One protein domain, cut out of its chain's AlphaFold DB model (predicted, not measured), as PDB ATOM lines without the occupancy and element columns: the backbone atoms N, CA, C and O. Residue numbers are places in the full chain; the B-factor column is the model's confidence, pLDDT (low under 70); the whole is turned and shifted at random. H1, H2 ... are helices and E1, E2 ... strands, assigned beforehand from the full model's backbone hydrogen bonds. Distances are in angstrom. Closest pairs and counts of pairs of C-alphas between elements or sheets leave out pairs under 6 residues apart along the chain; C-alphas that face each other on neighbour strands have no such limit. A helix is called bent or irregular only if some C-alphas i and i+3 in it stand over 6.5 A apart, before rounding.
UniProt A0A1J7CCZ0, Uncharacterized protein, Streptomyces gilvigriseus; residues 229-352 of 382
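AT A GLANCE: This is residues 229 to 352 of the 382 residues of an uncharacterized protein of Streptomyces gilvigriseus (UniProt A0A1J7CCZ0). One long sheet of eight strands curls back on itself into a loose, incompletely closed barrel: E7, E6 and E3 on one side face E5, E2, E1 and E8 on the other, with the bent strand E4 as the hinge. The helix H3 packs over E1 at one end of the longest axis, the turn between E3 and E4 reaches the other end, and the small helices H1 and H2 lie on opposite faces of the sheet. The printed part has 124 residues, with three named helices and eight named strands in the order H1 E1 E2 E3 E4 E5 H2 E6 E7 E8 H3. The sheet runs E7 E6 E3 E4 E5 E2 E1 E8 and is mixed; the class is mixed, helices and strands. The whole is compact, with a radius of gyration of the C-alphas of 13.7 A and spans of 41 by 32 by 25 A.

HOW THE PARTS SIT: The hinge of this folded sheet, one sheet bent back into two leaves that face each other, is E4, residues 275 to 285, which bends by 53 degrees at residue 279. It pairs staggered: its residues 275 to 282 with E3, residues 262 to 269, and its residues 283 to 285 with E5, residues 288 to 292. E3, E4 and E5 are a meander, each strand the antiparallel neighbour of the one before; N 264 and O 280 are 2.9 A apart, and N 290 and O 283 are 2.8 A apart, both within hydrogen-bond range. E2, residues 248 to 254, is antiparallel to E5, with N 251 and O 289 at 2.9 A; E2, E3, E4 and E5 form a Greek key, four strands in a row of which three are a meander and the first, E2, is the antiparallel neighbour of the fourth, E5. E1, residues 239 to 242, makes a hairpin with E2, with N 250 and O 240 at 2.8 A. The edge strand E8, residues 336 to 338, is parallel to E1, with N 241 and O 337 at 2.9 A. On the other side of E4, E6, residues 302 to 309, is antiparallel to E3, with N 307 and O 267 at 2.8 A. The edge strand E7, residues 318 to 325, makes a hairpin with E6, with N 304 and O 323 at 2.8 A, and bends by 59 degrees at residue 321. The closest C-alphas of E7 and E8, Cys 321 and Val 336, are 6.9 A apart. H1, residues 229 to 234, is on the sheet at a height of 8.1 A; its closest C-alpha pair with E7 is Thr 231 and Ala 318, 4.2 A. H2, residues 293 to 296, is on the opposite face at a height of 5.3 A. H3, residues 341 to 352, lies over E1, slantwise to it at 53 degrees on the local plane; its height over the sheet, 4.4 A, is only just above the sheet's level. In H1 and H3 each O i to N i+4 pair is within hydrogen-bond range; H2 is too short for such a pair.

IN THESE COORDINATES: H1 begins at C-alpha 229, (462.507, 498.886, 443.914). E4, the longest strand, measures 29.1 A, from C-alpha 275 at (470.125, 480.038, 453.583). E3 measures 22.4 A, E6 21.4 A, E7 19.2 A, H3 16.2 A and E2 15.3 A. H3 ends at C-alpha 352, (494.967, 505.725, 456.696).

THE WHOLE: The C-alphas farthest apart, Ser 272 and Arg 349, are 41.0 A apart. The printed part has no cut and no long link. Its mean pLDDT is 88.7, and no printed residue is under 70.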
ATOM      1  N   ARG A 229     461.826 498.078 444.935       81.69
ATOM      2  CA  ARG A 229     462.507 498.886 443.914       81.69
ATOM      3  C   ARG A 229     464.027 498.843 444.041       81.69
ATOM      4  O   ARG A 229     464.698 499.052 443.037       81.69
ATOM      5  N   LEU A 230     464.571 498.521 445.216       82.44
ATOM      6  CA  LEU A 230     466.012 498.354 445.396       82.44
ATOM      7  C   LEU A 230     466.530 497.221 444.512       82.44
ATOM      8  O   LEU A 230     467.472 497.441 443.757       82.44
ATOM      9  N   THR A 231     465.885 496.051 444.551       82.12
ATOM     10  CA  THR A 231     466.256 494.913 443.700       82.12
ATOM     11  C   THR A 231     466.271 495.318 442.233       82.12
ATOM     12  O   THR A 231     467.302 495.185 441.580       82.12
ATOM     13  N   THR A 232     465.196 495.930 441.728       83.69
ATOM     14  CA  THR A 232     465.134 496.400 440.334       83.69
ATOM     15  C   THR A 232     466.241 497.400 439.987       83.69
ATOM     16  O   THR A 232     466.765 497.360 438.881       83.69
ATOM     17  N   GLN A 233     466.614 498.290 440.913       86.19
ATOM     18  CA  GLN A 233     467.656 499.296 440.678       86.19
ATOM     19  C   GLN A 233     469.081 498.739 440.738       86.19
ATOM     20  O   GLN A 233     469.988 499.349 440.175       86.19
ATOM     21  N   LEU A 234     469.305 497.624 441.433       86.50
ATOM     22  CA  LEU A 234     470.624 496.995 441.533       86.50
ATOM     23  C   LEU A 234     470.836 495.909 440.472       86.50
ATOM     24  O   LEU A 234     471.978 495.664 440.081       86.50
ATOM     25  N   VAL A 235     469.761 495.312 439.947       83.06
ATOM     26  CA  VAL A 235     469.832 494.358 438.831       83.06
ATOM     27  C   VAL A 235     470.579 494.980 437.648       83.06
ATOM     28  O   VAL A 235     470.275 496.079 437.192       83.06
ATOM     29  N   GLY A 236     471.581 494.259 437.135       81.00
ATOM     30  CA  GLY A 236     472.380 494.719 435.991       81.00
ATOM     31  C   GLY A 236     473.510 495.687 436.335       81.00
ATOM     32  O   GLY A 236     474.301 496.007 435.452       81.00
ATOM     33  N   ARG A 237     473.626 496.134 437.591       88.19
ATOM     34  CA  ARG A 237     474.700 497.035 438.015       88.19
ATOM     35  C   ARG A 237     475.857 496.253 438.611       88.19
ATOM     36  O   ARG A 237     475.671 495.414 439.485       88.19
ATOM     37  N   ASP A 238     477.061 496.572 438.157       88.31
ATOM     38  CA  ASP A 238     478.262 495.906 438.644       88.31
ATOM     39  C   ASP A 238     478.631 496.380 440.052       88.31
ATOM     40  O   ASP A 238     478.658 497.579 440.353       88.31
ATOM     41  N   VAL A 239     478.992 495.422 440.903       92.06
ATOM     42  CA  VAL A 239     479.700 495.693 442.156       92.06
ATOM     43  C   VAL A 239     481.203 495.707 441.893       92.06
ATOM     44  O   VAL A 239     481.704 495.058 440.972       92.06
ATOM     45  N   SER A 240     481.952 496.469 442.688       92.88
ATOM     46  CA  SER A 240     483.412 496.506 442.571       92.88
ATOM     47  C   SER A 240     484.092 495.991 443.827       92.88
ATOM     48  O   SER A 240     483.782 496.439 444.927       92.88
ATOM     49  N   VAL A 241     485.066 495.096 443.679       93.31
ATOM     50  CA  VAL A 241     485.918 494.676 444.799       93.31
ATOM     51  C   VAL A 241     487.038 495.679 444.987       93.31
ATOM     52  O   VAL A 241     487.792 495.966 444.053       93.31
ATOM     53  N   LEU A 242     487.179 496.163 446.218       91.94
ATOM     54  CA  LEU A 242     488.359 496.885 446.666       91.94
ATOM     55  C   LEU A 242     489.294 495.902 447.376       91.94
ATOM     56  O   LEU A 242     488.970 495.448 448.480       91.94
ATOM     57  N   PRO A 243     490.443 495.555 446.767       86.88
ATOM     58  CA  PRO A 243     491.410 494.663 447.385       86.88
ATOM     59  C   PRO A 243     492.115 495.344 448.567       86.88
ATOM     60  O   PRO A 243     492.075 496.562 448.742       86.88
ATOM     61  N   GLY A 244     492.781 494.542 449.395       87.62
ATOM     62  CA  GLY A 244     493.590 495.022 450.514       87.62
ATOM     63  C   GLY A 244     493.508 494.102 451.732       87.62
ATOM     64  O   GLY A 244     492.870 493.050 451.667       87.62
ATOM     65  N   PRO A 245     494.113 494.498 452.867       86.31
ATOM     66  CA  PRO A 245     494.077 493.708 454.103       86.31
ATOM     67  C   PRO A 245     492.660 493.584 454.681       86.31
ATOM     68  O   PRO A 245     492.362 492.651 455.418       86.31
ATOM     69  N   ARG A 246     491.778 494.529 454.329       88.56
ATOM     70  CA  ARG A 246     490.349 494.536 454.650       88.56
ATOM     71  C   ARG A 246     489.574 494.724 453.343       88.56
ATOM     72  O   ARG A 246     489.330 495.871 452.953       88.56
ATOM     73  N   PRO A 247     489.293 493.636 452.608       91.31
ATOM     74  CA  PRO A 247     488.593 493.740 451.342       91.31
ATOM     75  C   PRO A 247     487.140 494.177 451.572       91.31
ATOM     76  O   PRO A 247     486.497 493.791 452.550       91.31
ATOM     77  N   GLU A 248     486.641 495.023 450.678       94.44
ATOM     78  CA  GLU A 248     485.289 495.584 450.734       94.44
ATOM     79  C   GLU A 248     484.643 495.494 449.347       94.44
ATOM     80  O   GLU A 248     485.326 495.613 448.326       94.44
ATOM     81  N   LEU A 249     483.325 495.315 449.313       94.94
ATOM     82  CA  LEU A 249     482.516 495.489 448.112       94.94
ATOM     83  C   LEU A 249     482.015 496.927 448.049       94.94
ATOM     84  O   LEU A 249     481.290 497.369 448.935       94.94
ATOM     85  N   ARG A 250     482.370 497.651 446.991       95.25
ATOM     86  CA  ARG A 250     481.756 498.931 446.640       95.25
ATOM     87  C   ARG A 250     480.477 498.664 445.867       95.25
ATOM     88  O   ARG A 250     480.503 498.065 444.790       95.25
ATOM     89  N   LEU A 251     479.376 499.125 446.437       94.94
ATOM     90  CA  LEU A 251     478.031 498.896 445.938       94.94
ATOM     91  C   LEU A 251     477.611 500.035 444.995       94.94
ATOM     92  O   LEU A 251     478.033 501.182 445.193       94.94
ATOM     93  N   PRO A 252     476.734 499.782 444.007       93.94
ATOM     94  CA  PRO A 252     476.134 500.821 443.173       93.94
ATOM     95  C   PRO A 252     475.009 501.555 443.926       93.94
ATOM     96  O   PRO A 252     473.914 501.769 443.417       93.94
ATOM     97  N   ILE A 253     475.304 501.963 445.160       94.31
ATOM     98  CA  ILE A 253     474.436 502.703 446.071       94.31
ATOM     99  C   ILE A 253     475.219 503.951 446.475       94.31
ATOM    100  O   ILE A 253     476.380 503.856 446.883       94.31
ATOM    101  N   ALA A 254     474.630 505.121 446.276       93.81
ATOM    102  CA  ALA A 254     475.177 506.383 446.740       93.81
ATOM    103  C   ALA A 254     475.102 506.461 448.274       93.81
ATOM    104  O   ALA A 254     474.223 505.874 448.908       93.81
ATOM    105  N   ALA A 255     476.058 507.156 448.875       91.50
ATOM    106  CA  ALA A 255     476.081 507.418 450.307       91.50
ATOM    107  C   ALA A 255     476.785 508.763 450.548       91.50
ATOM    108  O   ALA A 255     477.649 509.124 449.745       91.50
ATOM    109  N   PRO A 256     476.459 509.501 451.624       86.19
ATOM    110  CA  PRO A 256     477.098 510.783 451.886       86.19
ATOM    111  C   PRO A 256     478.580 510.560 452.212       86.19
ATOM    112  O   PRO A 256     478.945 509.542 452.793       86.19
ATOM    113  N   CYS A 257     479.461 511.502 451.880       79.56
ATOM    114  CA  CYS A 257     480.903 511.331 452.118       79.56
ATOM    115  C   CYS A 257     481.266 511.191 453.610       79.56
ATOM    116  O   CYS A 257     482.333 510.681 453.950       79.56
ATOM    117  N   THR A 258     480.364 511.603 454.500       73.94
ATOM    118  CA  THR A 258     480.442 511.387 455.944       73.94
ATOM    119  C   THR A 258     479.121 510.819 456.438       73.94
ATOM    120  O   THR A 258     478.064 511.383 456.160       73.94
ATOM    121  N   GLY A 259     479.164 509.738 457.206       72.75
ATOM    122  CA  GLY A 259     477.962 509.144 457.776       72.75
ATOM    123  C   GLY A 259     478.299 508.051 458.772       72.75
ATOM    124  O   GLY A 259     479.395 507.485 458.755       72.75
ATOM    125  N   THR A 260     477.351 507.753 459.653       82.12
ATOM    126  CA  THR A 260     477.431 506.543 460.467       82.12
ATOM    127  C   THR A 260     477.277 505.314 459.590       82.12
ATOM    128  O   THR A 260     476.660 505.390 458.522       82.12
ATOM    129  N   PRO A 261     477.782 504.162 460.049       89.38
ATOM    130  CA  PRO A 261     477.431 502.907 459.422       89.38
ATOM    131  C   PRO A 261     475.907 502.735 459.344       89.38
ATOM    132  O   PRO A 261     475.182 503.130 460.259       89.38
ATOM    133  N   PHE A 262     475.439 502.204 458.218       88.62
ATOM    134  CA  PHE A 262     474.030 501.948 457.956       88.62
ATOM    135  C   PHE A 262     473.747 500.453 458.166       88.62
ATOM    136  O   PHE A 262     474.401 499.632 457.510       88.62
ATOM    137  N   PRO A 263     472.807 500.082 459.052       90.62
ATOM    138  CA  PRO A 263     472.464 498.685 459.277       90.62
ATOM    139  C   PRO A 263     471.815 498.093 458.024       90.62
ATOM    140  O   PRO A 263     470.934 498.698 457.422       90.62
ATOM    141  N   ALA A 264     472.259 496.909 457.625       91.19
ATOM    142  CA  ALA A 264     471.702 496.175 456.498       91.19
ATOM    143  C   ALA A 264     471.788 494.671 456.765       91.19
ATOM    144  O   ALA A 264     472.478 494.234 457.688       91.19
ATOM    145  N   LYS A 265     471.125 493.874 455.928       92.62
ATOM    146  CA  LYS A 265     471.190 492.413 455.988       92.62
ATOM    147  C   LYS A 265     471.767 491.860 454.703       92.62
ATOM    148  O   LYS A 265     471.386 492.277 453.610       92.62
ATOM    149  N   VAL A 266     472.681 490.911 454.832       94.62
ATOM    150  CA  VAL A 266     473.170 490.108 453.713       94.62
ATOM    151  C   VAL A 266     472.499 488.747 453.789       94.62
ATOM    152  O   VAL A 266     472.599 488.067 454.808       94.62
ATOM    153  N   LEU A 267     471.813 488.372 452.715       95.12
ATOM    154  CA  LEU A 267     471.271 487.035 452.524       95.12
ATOM    155  C   LEU A 267     472.262 486.233 451.681       95.12
ATOM    156  O   LEU A 267     472.761 486.717 450.664       95.12
ATOM    157  N   LEU A 268     472.573 485.032 452.146       95.56
ATOM    158  CA  LEU A 268     473.474 484.095 451.502       95.56
ATOM    159  C   LEU A 268     472.689 482.831 451.186       95.56
ATOM    160  O   LEU A 268     472.245 482.147 452.105       95.56
ATOM    161  N   ASP A 269     472.556 482.521 449.903       95.88
ATOM    162  CA  ASP A 269     471.842 481.341 449.422       95.88
ATOM    163  C   ASP A 269     472.819 480.352 448.778       95.88
ATOM    164  O   ASP A 269     473.687 480.738 447.992       95.88
ATOM    165  N   ARG A 270     472.680 479.063 449.080       95.25
ATOM    166  CA  ARG A 270     473.372 477.974 448.379       95.25
ATOM    167  C   ARG A 270     472.442 477.268 447.413       95.25
ATOM    168  O   ARG A 270     471.239 477.185 447.638       95.25
ATOM    169  N   GLU A 271     473.022 476.651 446.389       92.25
ATOM    170  CA  GLU A 271     472.278 475.769 445.477       92.25
ATOM    171  C   GLU A 271     471.648 474.569 446.198       92.25
ATOM    172  O   GLU A 271     470.607 474.081 445.773       92.25
ATOM    173  N   SER A 272     472.222 474.140 447.328       92.75
ATOM    174  CA  SER A 272     471.648 473.102 448.193       92.75
ATOM    175  C   SER A 272     470.351 473.522 448.901       92.75
ATOM    176  O   SER A 272     469.749 472.696 449.583       92.75
ATOM    177  N   GLY A 273     469.936 474.789 448.791       93.69
ATOM    178  CA  GLY A 273     468.786 475.357 449.501       93.69
ATOM    179  C   GLY A 273     469.107 475.879 450.905       93.69
ATOM    180  O   GLY A 273     468.221 476.398 451.577       93.69
ATOM    181  N   GLU A 274     470.358 475.774 451.359       95.19
ATOM    182  CA  GLU A 274     470.799 476.374 452.622       95.19
ATOM    183  C   GLU A 274     470.795 477.908 452.515       95.19
ATOM    184  O   GLU A 274     471.326 478.472 451.555       95.19
ATOM    185  N   GLN A 275     470.218 478.579 453.518       95.38
ATOM    186  CA  GLN A 275     470.125 480.038 453.583       95.38
ATOM    187  C   GLN A 275     470.667 480.567 454.909       95.38
ATOM    188  O   GLN A 275     470.322 480.062 455.977       95.38
ATOM    189  N   ILE A 276     471.478 481.622 454.847       95.31
ATOM    190  CA  ILE A 276     471.999 482.325 456.024       95.31
ATOM    191  C   ILE A 276     471.737 483.817 455.869       95.31
ATOM    192  O   ILE A 276     472.014 484.407 454.828       95.31
ATOM    193  N   THR A 277     471.244 484.449 456.933       95.38
ATOM    194  CA  THR A 277     471.147 485.909 457.018       95.38
ATOM    195  C   THR A 277     472.200 486.434 457.984       95.38
ATOM    196  O   THR A 277     472.317 485.939 459.103       95.38
ATOM    197  N   VAL A 278     472.962 487.438 457.555       94.94
ATOM    198  CA  VAL A 278     474.006 488.087 458.353       94.94
ATOM    199  C   VAL A 278     473.688 489.570 458.479       94.94
ATOM    200  O   VAL A 278     473.538 490.263 457.470       94.94
ATOM    201  N   ASP A 279     473.620 490.070 459.710       94.25
ATOM    202  CA  ASP A 279     473.532 491.506 459.958       94.25
ATOM    203  C   ASP A 279     474.885 492.164 459.667       94.25
ATOM    204  O   ASP A 279     475.940 491.734 460.142       94.25
ATOM    205  N   VAL A 280     474.865 493.223 458.864       94.81
ATOM    206  CA  VAL A 280     476.062 493.937 458.426       94.81
ATOM    207  C   VAL A 280     475.896 495.440 458.597       94.81
ATOM    208  O   VAL A 280     474.802 495.974 458.764       94.81
ATOM    209  N   GLN A 281     477.021 496.144 458.535       93.88
ATOM    210  CA  GLN A 281     477.073 497.596 458.621       93.88
ATOM    211  C   GLN A 281     477.707 498.146 457.344       93.88
ATOM    212  O   GLN A 281     478.910 497.975 457.114       93.88
ATOM    213  N   LEU A 282     476.900 498.797 456.506       93.94
ATOM    214  CA  LEU A 282     477.369 499.468 455.298       93.94
ATOM    215  C   LEU A 282     478.073 500.766 455.677       93.94
ATOM    216  O   LEU A 282     477.599 501.528 456.513       93.94
ATOM    217  N   ARG A 283     479.217 501.031 455.055       92.62
ATOM    218  CA  ARG A 283     480.024 502.222 455.327       92.62
ATOM    219  C   ARG A 283     479.954 503.167 454.148       92.62
ATOM    220  O   ARG A 283     480.140 502.736 453.014       92.62
ATOM    221  N   ALA A 284     479.732 504.443 454.413       91.19
ATOM    222  CA  ALA A 284     479.832 505.453 453.379       91.19
ATOM    223  C   ALA A 284     481.308 505.805 453.146       91.19
ATOM    224  O   ALA A 284     482.016 506.148 454.092       91.19
ATOM    225  N   ARG A 285     481.790 505.656 451.908       89.81
ATOM    226  CA  ARG A 285     483.151 506.021 451.490       89.81
ATOM    227  C   ARG A 285     483.129 506.542 450.069       89.81
ATOM    228  O   ARG A 285     482.522 505.922 449.196       89.81
ATOM    229  N   THR A 286     483.834 507.637 449.798       88.44
ATOM    230  CA  THR A 286     483.964 508.180 448.429       88.44
ATOM    231  C   THR A 286     482.619 508.298 447.678       88.44
ATOM    232  O   THR A 286     482.503 507.894 446.519       88.44
ATOM    233  N   GLY A 287     481.570 508.761 448.369       90.62
ATOM    234  CA  GLY A 287     480.223 508.923 447.807       90.62
ATOM    235  C   GLY A 287     479.429 507.624 447.584       90.62
ATOM    236  O   GLY A 287     478.425 507.630 446.870       90.62
ATOM    237  N   ARG A 288     479.880 506.477 448.118       93.75
ATOM    238  CA  ARG A 288     479.269 505.154 447.899       93.75
ATOM    239  C   ARG A 288     479.119 504.341 449.170       93.75
ATOM    240  O   ARG A 288     479.877 504.514 450.120       93.75
ATOM    241  N   ALA A 289     478.184 503.397 449.150       94.56
ATOM    242  CA  ALA A 289     478.072 502.374 450.180       94.56
ATOM    243  C   ALA A 289     479.099 501.251 449.958       94.56
ATOM    244  O   ALA A 289     479.281 500.754 448.843       94.56
ATOM    245  N   HIS A 290     479.764 500.850 451.036       95.25
ATOM    246  CA  HIS A 290     480.770 499.799 451.066       95.25
ATOM    247  C   HIS A 290     480.355 498.709 452.056       95.25
ATOM    248  O   HIS A 290     480.074 499.005 453.217       95.25
ATOM    249  N   LEU A 291     480.369 497.452 451.611       95.75
ATOM    250  CA  LEU A 291     480.138 496.265 452.433       95.75
ATOM    251  C   LEU A 291     481.485 495.622 452.817       95.75
ATOM    252  O   LEU A 291     482.188 495.109 451.939       95.75
ATOM    253  N   PRO A 292     481.876 495.627 454.104       95.19
ATOM    254  CA  PRO A 292     483.085 494.944 454.554       95.19
ATOM    255  C   PRO A 292     482.952 493.424 454.473       95.19
ATOM    256  O   PRO A 292     482.117 492.838 455.153       95.19
ATOM    257  N   LEU A 293     483.836 492.762 453.720       93.12
ATOM    258  CA  LEU A 293     483.807 491.298 453.590       93.12
ATOM    259  C   LEU A 293     484.265 490.570 454.857       93.12
ATOM    260  O   LEU A 293     483.964 489.394 455.035       93.12
ATOM    261  N   ALA A 294     484.942 491.272 455.768       92.00
ATOM    262  CA  ALA A 294     485.257 490.756 457.099       92.00
ATOM    263  C   ALA A 294     483.999 490.424 457.924       92.00
ATOM    264  O   ALA A 294     484.068 489.577 458.800       92.00
ATOM    265  N   ALA A 295     482.846 491.039 457.629       91.56
ATOM    266  CA  ALA A 295     481.588 490.675 458.284       91.56
ATOM    267  C   ALA A 295     481.091 489.273 457.876       91.56
ATOM    268  O   ALA A 295     480.236 488.705 458.542       91.56
ATOM    269  N   LEU A 296     481.640 488.705 456.797       93.00
ATOM    270  CA  LEU A 296     481.206 487.442 456.200       93.00
ATOM    271  C   LEU A 296     482.223 486.308 456.417       93.00
ATOM    272  O   LEU A 296     482.168 485.296 455.731       93.00
ATOM    273  N   THR A 297     483.191 486.454 457.329       88.56
ATOM    274  CA  THR A 297     484.244 485.437 457.538       88.56
ATOM    275  C   THR A 297     483.822 484.257 458.406       88.56
ATOM    276  O   THR A 297     484.535 483.261 458.443       88.56
ATOM    277  N   HIS A 298     482.692 484.358 459.107       89.69
ATOM    278  CA  HIS A 298     482.205 483.321 460.026       89.69
ATOM    279  C   HIS A 298     481.198 482.358 459.386       89.69
ATOM    280  O   HIS A 298     480.673 481.482 460.067       89.69
ATOM    281  N   ILE A 299     480.920 482.513 458.091       93.69
ATOM    282  CA  ILE A 299     479.973 481.654 457.377       93.69
ATOM    283  C   ILE A 299     480.645 480.334 456.957       93.69
ATOM    284  O   ILE A 299     481.855 480.325 456.693       93.69
ATOM    285  N   PRO A 300     479.890 479.225 456.850       95.12
ATOM    286  CA  PRO A 300     480.430 477.947 456.402       95.12
ATOM    287  C   PRO A 300     481.135 478.052 455.043       95.12
ATOM    288  O   PRO A 300     480.680 478.748 454.126       95.12
ATOM    289  N   ALA A 301     482.246 477.325 454.899       94.50
ATOM    290  CA  ALA A 301     483.022 477.294 453.662       94.50
ATOM    291  C   ALA A 301     482.195 476.718 452.504       94.50
ATOM    292  O   ALA A 301     481.485 475.732 452.694       94.50
ATOM    293  N   GLY A 302     482.279 477.337 451.327       94.69
ATOM    294  CA  GLY A 302     481.519 476.963 450.131       94.69
ATOM    295  C   GLY A 302     481.146 478.168 449.267       94.69
ATOM    296  O   GLY A 302     481.505 479.303 449.585       94.69
ATOM    297  N   THR A 303     480.428 477.916 448.177       95.50
ATOM    298  CA  THR A 303     479.957 478.950 447.248       95.50
ATOM    299  C   THR A 303     478.558 479.412 447.639       95.50
ATOM    300  O   THR A 303     477.685 478.590 447.898       95.50
ATOM    301  N   TRP A 304     478.355 480.723 447.691       96.12
ATOM    302  CA  TRP A 304     477.118 481.366 448.115       96.12
ATOM    303  C   TRP A 304     476.707 482.433 447.107       96.12
ATOM    304  O   TRP A 304     477.542 483.195 446.623       96.12
ATOM    305  N   ARG A 305     475.413 482.562 446.846       95.00
ATOM    306  CA  ARG A 305     474.831 483.734 446.200       95.00
ATOM    307  C   ARG A 305     474.617 484.809 447.258       95.00
ATOM    308  O   ARG A 305     473.928 484.571 448.243       95.00
ATOM    309  N   LEU A 306     475.235 485.969 447.071       94.62
ATOM    310  CA  LEU A 306     475.176 487.092 447.999       94.62
ATOM    311  C   LEU A 306     474.124 488.091 447.529       94.62
ATOM    312  O   LEU A 306     474.261 488.685 446.459       94.62
ATOM    313  N   SER A 307     473.133 488.335 448.379       93.88
ATOM    314  CA  SER A 307     472.091 489.341 448.186       93.88
ATOM    315  C   SER A 307     472.091 490.357 449.331       93.88
ATOM    316  O   SER A 307     472.440 490.033 450.464       93.88
ATOM    317  N   LEU A 308     471.705 491.603 449.058       92.12
ATOM    318  CA  LEU A 308     471.657 492.691 450.037       92.12
ATOM    319  C   LEU A 308     470.228 493.185 450.242       92.12
ATOM    320  O   LEU A 308     469.565 493.571 449.282       92.12
ATOM    321  N   SER A 309     469.796 493.264 451.496       89.81
ATOM    322  CA  SER A 309     468.585 493.975 451.897       89.81
ATOM    323  C   SER A 309     468.944 495.210 452.723       89.81
ATOM    324  O   SER A 309     469.764 495.142 453.640       89.81
ATOM    325  N   LEU A 310     468.335 496.349 452.385       85.81
ATOM    326  CA  LEU A 310     468.438 497.596 453.161       85.81
ATOM    327  C   LEU A 310     467.339 497.724 454.224       85.81
ATOM    328  O   LEU A 310     467.292 498.723 454.934       85.81
ATOM    329  N   ASP A 311     466.464 496.725 454.311       78.75
ATOM    330  CA  ASP A 311     465.382 496.639 455.280       78.75
ATOM    331  C   ASP A 311     465.492 495.323 456.059       78.75
ATOM    332  O   ASP A 311     466.233 494.409 455.695       78.75
ATOM    333  N   ASP A 312     464.664 495.166 457.090       74.06
ATOM    334  CA  ASP A 312     464.578 493.915 457.851       74.06
ATOM    335  C   ASP A 312     463.916 492.759 457.083       74.06
ATOM    336  O   ASP A 312     463.873 491.635 457.580       74.06
ATOM    337  N   SER A 313     463.389 493.012 455.879       78.50
ATOM    338  CA  SER A 313     462.714 491.997 455.069       78.50
ATOM    339  C   SER A 313     463.686 491.326 454.087       78.50
ATOM    340  O   SER A 313     464.161 491.989 453.160       78.50
ATOM    341  N   PRO A 314     463.956 490.014 454.220       73.25
ATOM    342  CA  PRO A 314     464.810 489.279 453.284       73.25
ATOM    343  C   PRO A 314     464.150 489.059 451.914       73.25
ATOM    344  O   PRO A 314     464.850 488.935 450.915       73.25
ATOM    345  N   ALA A 315     462.814 489.102 451.826       77.19
ATOM    346  CA  ALA A 315     462.064 488.919 450.574       77.19
ATOM    347  C   ALA A 315     462.349 489.993 449.506       77.19
ATOM    348  O   ALA A 315     461.934 489.857 448.358       77.19
ATOM    349  N   LEU A 316     463.018 491.081 449.895       79.94
ATOM    350  CA  LEU A 316     463.344 492.227 449.050       79.94
ATOM    351  C   LEU A 316     464.856 492.389 448.860       79.94
ATOM    352  O   LEU A 316     465.324 493.477 448.524       79.94
ATOM    353  N   ALA A 317     465.625 491.327 449.117       85.19
ATOM    354  CA  ALA A 317     467.059 491.342 448.906       85.19
ATOM    355  C   ALA A 317     467.385 491.440 447.407       85.19
ATOM    356  O   ALA A 317     466.720 490.860 446.544       85.19
ATOM    357  N   ALA A 318     468.422 492.206 447.096       87.81
ATOM    358  CA  ALA A 318     468.942 492.375 445.755       87.81
ATOM    359  C   ALA A 318     470.196 491.525 445.578       87.81
ATOM    360  O   ALA A 318     471.173 491.735 446.299       87.81
ATOM    361  N   GLU A 319     470.184 490.598 444.625       91.12
ATOM    362  CA  GLU A 319     471.370 489.809 444.293       91.12
ATOM    363  C   GLU A 319     472.510 490.728 443.837       91.12
ATOM    364  O   GLU A 319     472.334 491.578 442.962       91.12
ATOM    365  N   LEU A 320     473.678 490.565 444.455       91.25
ATOM    366  CA  LEU A 320     474.874 491.345 444.164       91.25
ATOM    367  C   LEU A 320     475.882 490.530 443.354       91.25
ATOM    368  O   LEU A 320     476.299 490.954 442.276       91.25
ATOM    369  N   CYS A 321     476.322 489.391 443.891       92.69
ATOM    370  CA  CYS A 321     477.371 488.569 443.289       92.69
ATOM    371  C   CYS A 321     477.472 487.184 443.943       92.69
ATOM    372  O   CYS A 321     476.836 486.903 444.953       92.69
ATOM    373  N   GLU A 322     478.355 486.342 443.411       93.69
ATOM    374  CA  GLU A 322     478.777 485.101 444.062       93.69
ATOM    375  C   GLU A 322     479.886 485.363 445.099       93.69
ATOM    376  O   GLU A 322     480.816 486.140 444.866       93.69
ATOM    377  N   LEU A 323     479.811 484.687 446.241       94.19
ATOM    378  CA  LEU A 323     480.767 484.714 447.340       94.19
ATOM    379  C   LEU A 323     481.332 483.307 447.570       94.19
ATOM    380  O   LEU A 323     480.599 482.370 447.861       94.19
ATOM    381  N   ILE A 324     482.652 483.172 447.526       93.56
ATOM    382  CA  ILE A 324     483.379 481.957 447.898       93.56
ATOM    383  C   ILE A 324     483.864 482.124 449.339       93.56
ATOM    384  O   ILE A 324     484.814 482.864 449.627       93.56
ATOM    385  N   ALA A 325     483.188 481.444 450.259       91.44
ATOM    386  CA  ALA A 325     483.508 481.424 451.675       91.44
ATOM    387  C   ALA A 325     484.583 480.379 452.002       91.44
ATOM    388  O   ALA A 325     484.591 479.270 451.470       91.44
ATOM    389  N   GLY A 326     485.477 480.720 452.926       87.69
ATOM    390  CA  GLY A 326     486.560 479.871 453.422       87.69
ATOM    391  C   GLY A 326     487.331 480.621 454.507       87.69
ATOM    392  O   GLY A 326     486.788 481.536 455.117       87.69
ATOM    393  N   ARG A 327     488.631 480.341 454.697       84.69
ATOM    394  CA  ARG A 327     489.469 481.108 455.656       84.69
ATOM    395  C   ARG A 327     489.454 482.621 455.404       84.69
ATOM    396  O   ARG A 327     489.699 483.411 456.310       84.69
ATOM    397  N   ARG A 328     489.233 483.023 454.152       84.12
ATOM    398  CA  ARG A 328     488.983 484.406 453.746       84.12
ATOM    399  C   ARG A 328     487.853 484.397 452.733       84.12
ATOM    400  O   ARG A 328     487.940 483.656 451.757       84.12
ATOM    401  N   ALA A 329     486.852 485.239 452.954       85.81
ATOM    402  CA  ALA A 329     485.786 485.480 451.998       85.81
ATOM    403  C   ALA A 329     486.365 486.096 450.711       85.81
ATOM    404  O   ALA A 329     487.123 487.071 450.764       85.81
ATOM    405  N   ARG A 330     486.043 485.505 449.560       87.06
ATOM    406  CA  ARG A 330     486.452 485.972 448.229       87.06
ATOM    407  C   ARG A 330     485.227 486.097 447.345       87.06
ATOM    408  O   ARG A 330     484.242 485.410 447.558       87.06
ATOM    409  N   ILE A 331     485.300 486.956 446.344       88.06
ATOM    410  CA  ILE A 331     484.216 487.111 445.381       88.06
ATOM    411  C   ILE A 331     484.457 486.176 444.199       88.06
ATOM    412  O   ILE A 331     485.591 486.089 443.719       88.06
ATOM    413  N   GLY A 332     483.414 485.459 443.784       84.31
ATOM    414  CA  GLY A 332     483.449 484.553 442.640       84.31
ATOM    415  C   GLY A 332     483.614 485.292 441.303       84.31
ATOM    416  O   GLY A 332     483.513 486.522 441.256       84.31
ATOM    417  N   PRO A 333     483.857 484.570 440.194       73.50
ATOM    418  CA  PRO A 333     484.138 485.136 438.867       73.50
ATOM    419  C   PRO A 333     482.938 485.831 438.170       73.50
ATOM    420  O   PRO A 333     482.977 486.048 436.964       73.50
ATOM    421  N   GLY A 334     481.877 486.185 438.905       75.00
ATOM    422  CA  GLY A 334     480.641 486.782 438.383       75.00
ATOM    423  C   GLY A 334     480.726 488.281 438.040       75.00
ATOM    424  O   GLY A 334     481.774 488.787 437.649       75.00
ATOM    425  N   ARG A 335     479.601 489.007 438.193       71.06
ATOM    426  CA  ARG A 335     479.388 490.443 437.857       71.06
ATOM    427  C   ARG A 335     480.165 491.429 438.737       71.06
ATOM    428  O   ARG A 335     479.616 492.341 439.358       71.06
ATOM    429  N   VAL A 336     481.459 491.195 438.867       82.19
ATOM    430  CA  VAL A 336     482.315 491.871 439.825       82.19
ATOM    431  C   VAL A 336     483.498 492.435 439.077       82.19
ATOM    432  O   VAL A 336     484.341 491.714 438.546       82.19
ATOM    433  N   ARG A 337     483.585 493.760 439.073       86.62
ATOM    434  CA  ARG A 337     484.747 494.457 438.533       86.62
ATOM    435  C   ARG A 337     485.776 494.666 439.632       86.62
ATOM    436  O   ARG A 337     485.449 494.799 440.812       86.62
ATOM    437  N   ARG A 338     487.049 494.746 439.264       84.06
ATOM    438  CA  ARG A 338     488.028 495.360 440.167       84.06
ATOM    439  C   ARG A 338     487.796 496.865 440.164       84.06
ATOM    440  O   ARG A 338     487.601 497.449 439.098       84.06
ATOM    441  N   ALA A 339     487.806 497.479 441.344       82.44
ATOM    442  CA  ALA A 339     487.795 498.933 441.437       82.44
ATOM    443  C   ALA A 339     489.025 499.515 440.719       82.44
ATOM    444  O   ALA A 339     490.107 498.923 440.754       82.44
ATOM    445  N   ASP A 340     488.870 500.675 440.080       87.94
ATOM    446  CA  ASP A 340     489.989 501.354 439.430       87.94
ATOM    447  C   ASP A 340     491.032 501.839 440.462       87.94
ATOM    448  O   ASP A 340     490.769 501.944 441.670       87.94
ATOM    449  N   LEU A 341     492.246 502.133 439.987       84.19
ATOM    450  CA  LEU A 341     493.359 502.541 440.850       84.19
ATOM    451  C   LEU A 341     493.086 503.854 441.595       84.19
ATOM    452  O   LEU A 341     493.511 503.988 442.744       84.19
ATOM    453  N   ARG A 342     492.361 504.805 440.990       86.62
ATOM    454  CA  ARG A 342     492.043 506.090 441.635       86.62
ATOM    455  C   ARG A 342     491.070 505.877 442.789       86.62
ATOM    456  O   ARG A 342     491.321 506.373 443.885       86.62
ATOM    457  N   THR A 343     490.025 505.079 442.575       85.31
ATOM    458  CA  THR A 343     489.067 504.679 443.617       85.31
ATOM    459  C   THR A 343     489.772 503.931 444.750       85.31
ATOM    460  O   THR A 343     489.590 504.254 445.925       85.31
ATOM    461  N   THR A 344     490.641 502.973 444.414       84.75
ATOM    462  CA  THR A 344     491.402 502.190 445.403       84.75
ATOM    463  C   THR A 344     492.334 503.076 446.237       84.75
ATOM    464  O   THR A 344     492.377 502.954 447.466       84.75
ATOM    465  N   ALA A 345     493.047 504.008 445.598       85.19
ATOM    466  CA  ALA A 345     493.928 504.957 446.274       85.19
ATOM    467  C   ALA A 345     493.157 505.932 447.180       85.19
ATOM    468  O   ALA A 345     493.584 506.179 448.310       85.19
ATOM    469  N   ALA A 346     492.012 506.453 446.722       85.62
ATOM    470  CA  ALA A 346     491.169 507.360 447.500       85.62
ATOM    471  C   ALA A 346     490.670 506.696 448.792       85.62
ATOM    472  O   ALA A 346     490.864 507.241 449.879       85.62
ATOM    473  N   VAL A 347     490.127 505.480 448.690       84.50
ATOM    474  CA  VAL A 347     489.650 504.720 449.856       84.50
ATOM    475  C   VAL A 347     490.798 504.334 450.789       84.50
ATOM    476  O   VAL A 347     490.655 504.395 452.010       84.50
ATOM    477  N   THR A 348     491.963 503.970 450.250       84.75
ATOM    478  CA  THR A 348     493.137 503.625 451.070       84.75
ATOM    479  C   THR A 348     493.637 504.833 451.865       84.75
ATOM    480  O   THR A 348     493.920 504.712 453.057       84.75
ATOM    481  N   ARG A 349     493.664 506.018 451.244       86.38
ATOM    482  CA  ARG A 349     493.993 507.284 451.912       86.38
ATOM    483  C   ARG A 349     492.988 507.629 453.010       86.38
ATOM    484  O   ARG A 349     493.390 508.064 454.082       86.38
ATOM    485  N   GLU A 350     491.699 507.422 452.758       84.12
ATOM    486  CA  GLU A 350     490.637 507.642 453.745       84.12
ATOM    487  C   GLU A 350     490.783 506.709 454.960       84.12
ATOM    488  O   GLU A 350     490.614 507.150 456.091       84.12
ATOM    489  N   ARG A 351     491.174 505.444 454.747       82.69
ATOM    490  CA  ARG A 351     491.446 504.472 455.826       82.69
ATOM    491  C   ARG A 351     492.670 504.824 456.670       82.69
ATOM    492  O   ARG A 351     492.679 504.526 457.858       82.69
ATOM    493  N   GLY A 352     493.708 505.372 456.037       76.94
ATOM    494  CA  GLY A 352     494.967 505.725 456.696       76.94
ATOM    495  C   GLY A 352     494.909 507.040 457.472       76.94
ATOM    496  O   GLY A 352     495.788 507.299 458.290       76.94
TER     497      GLY A 352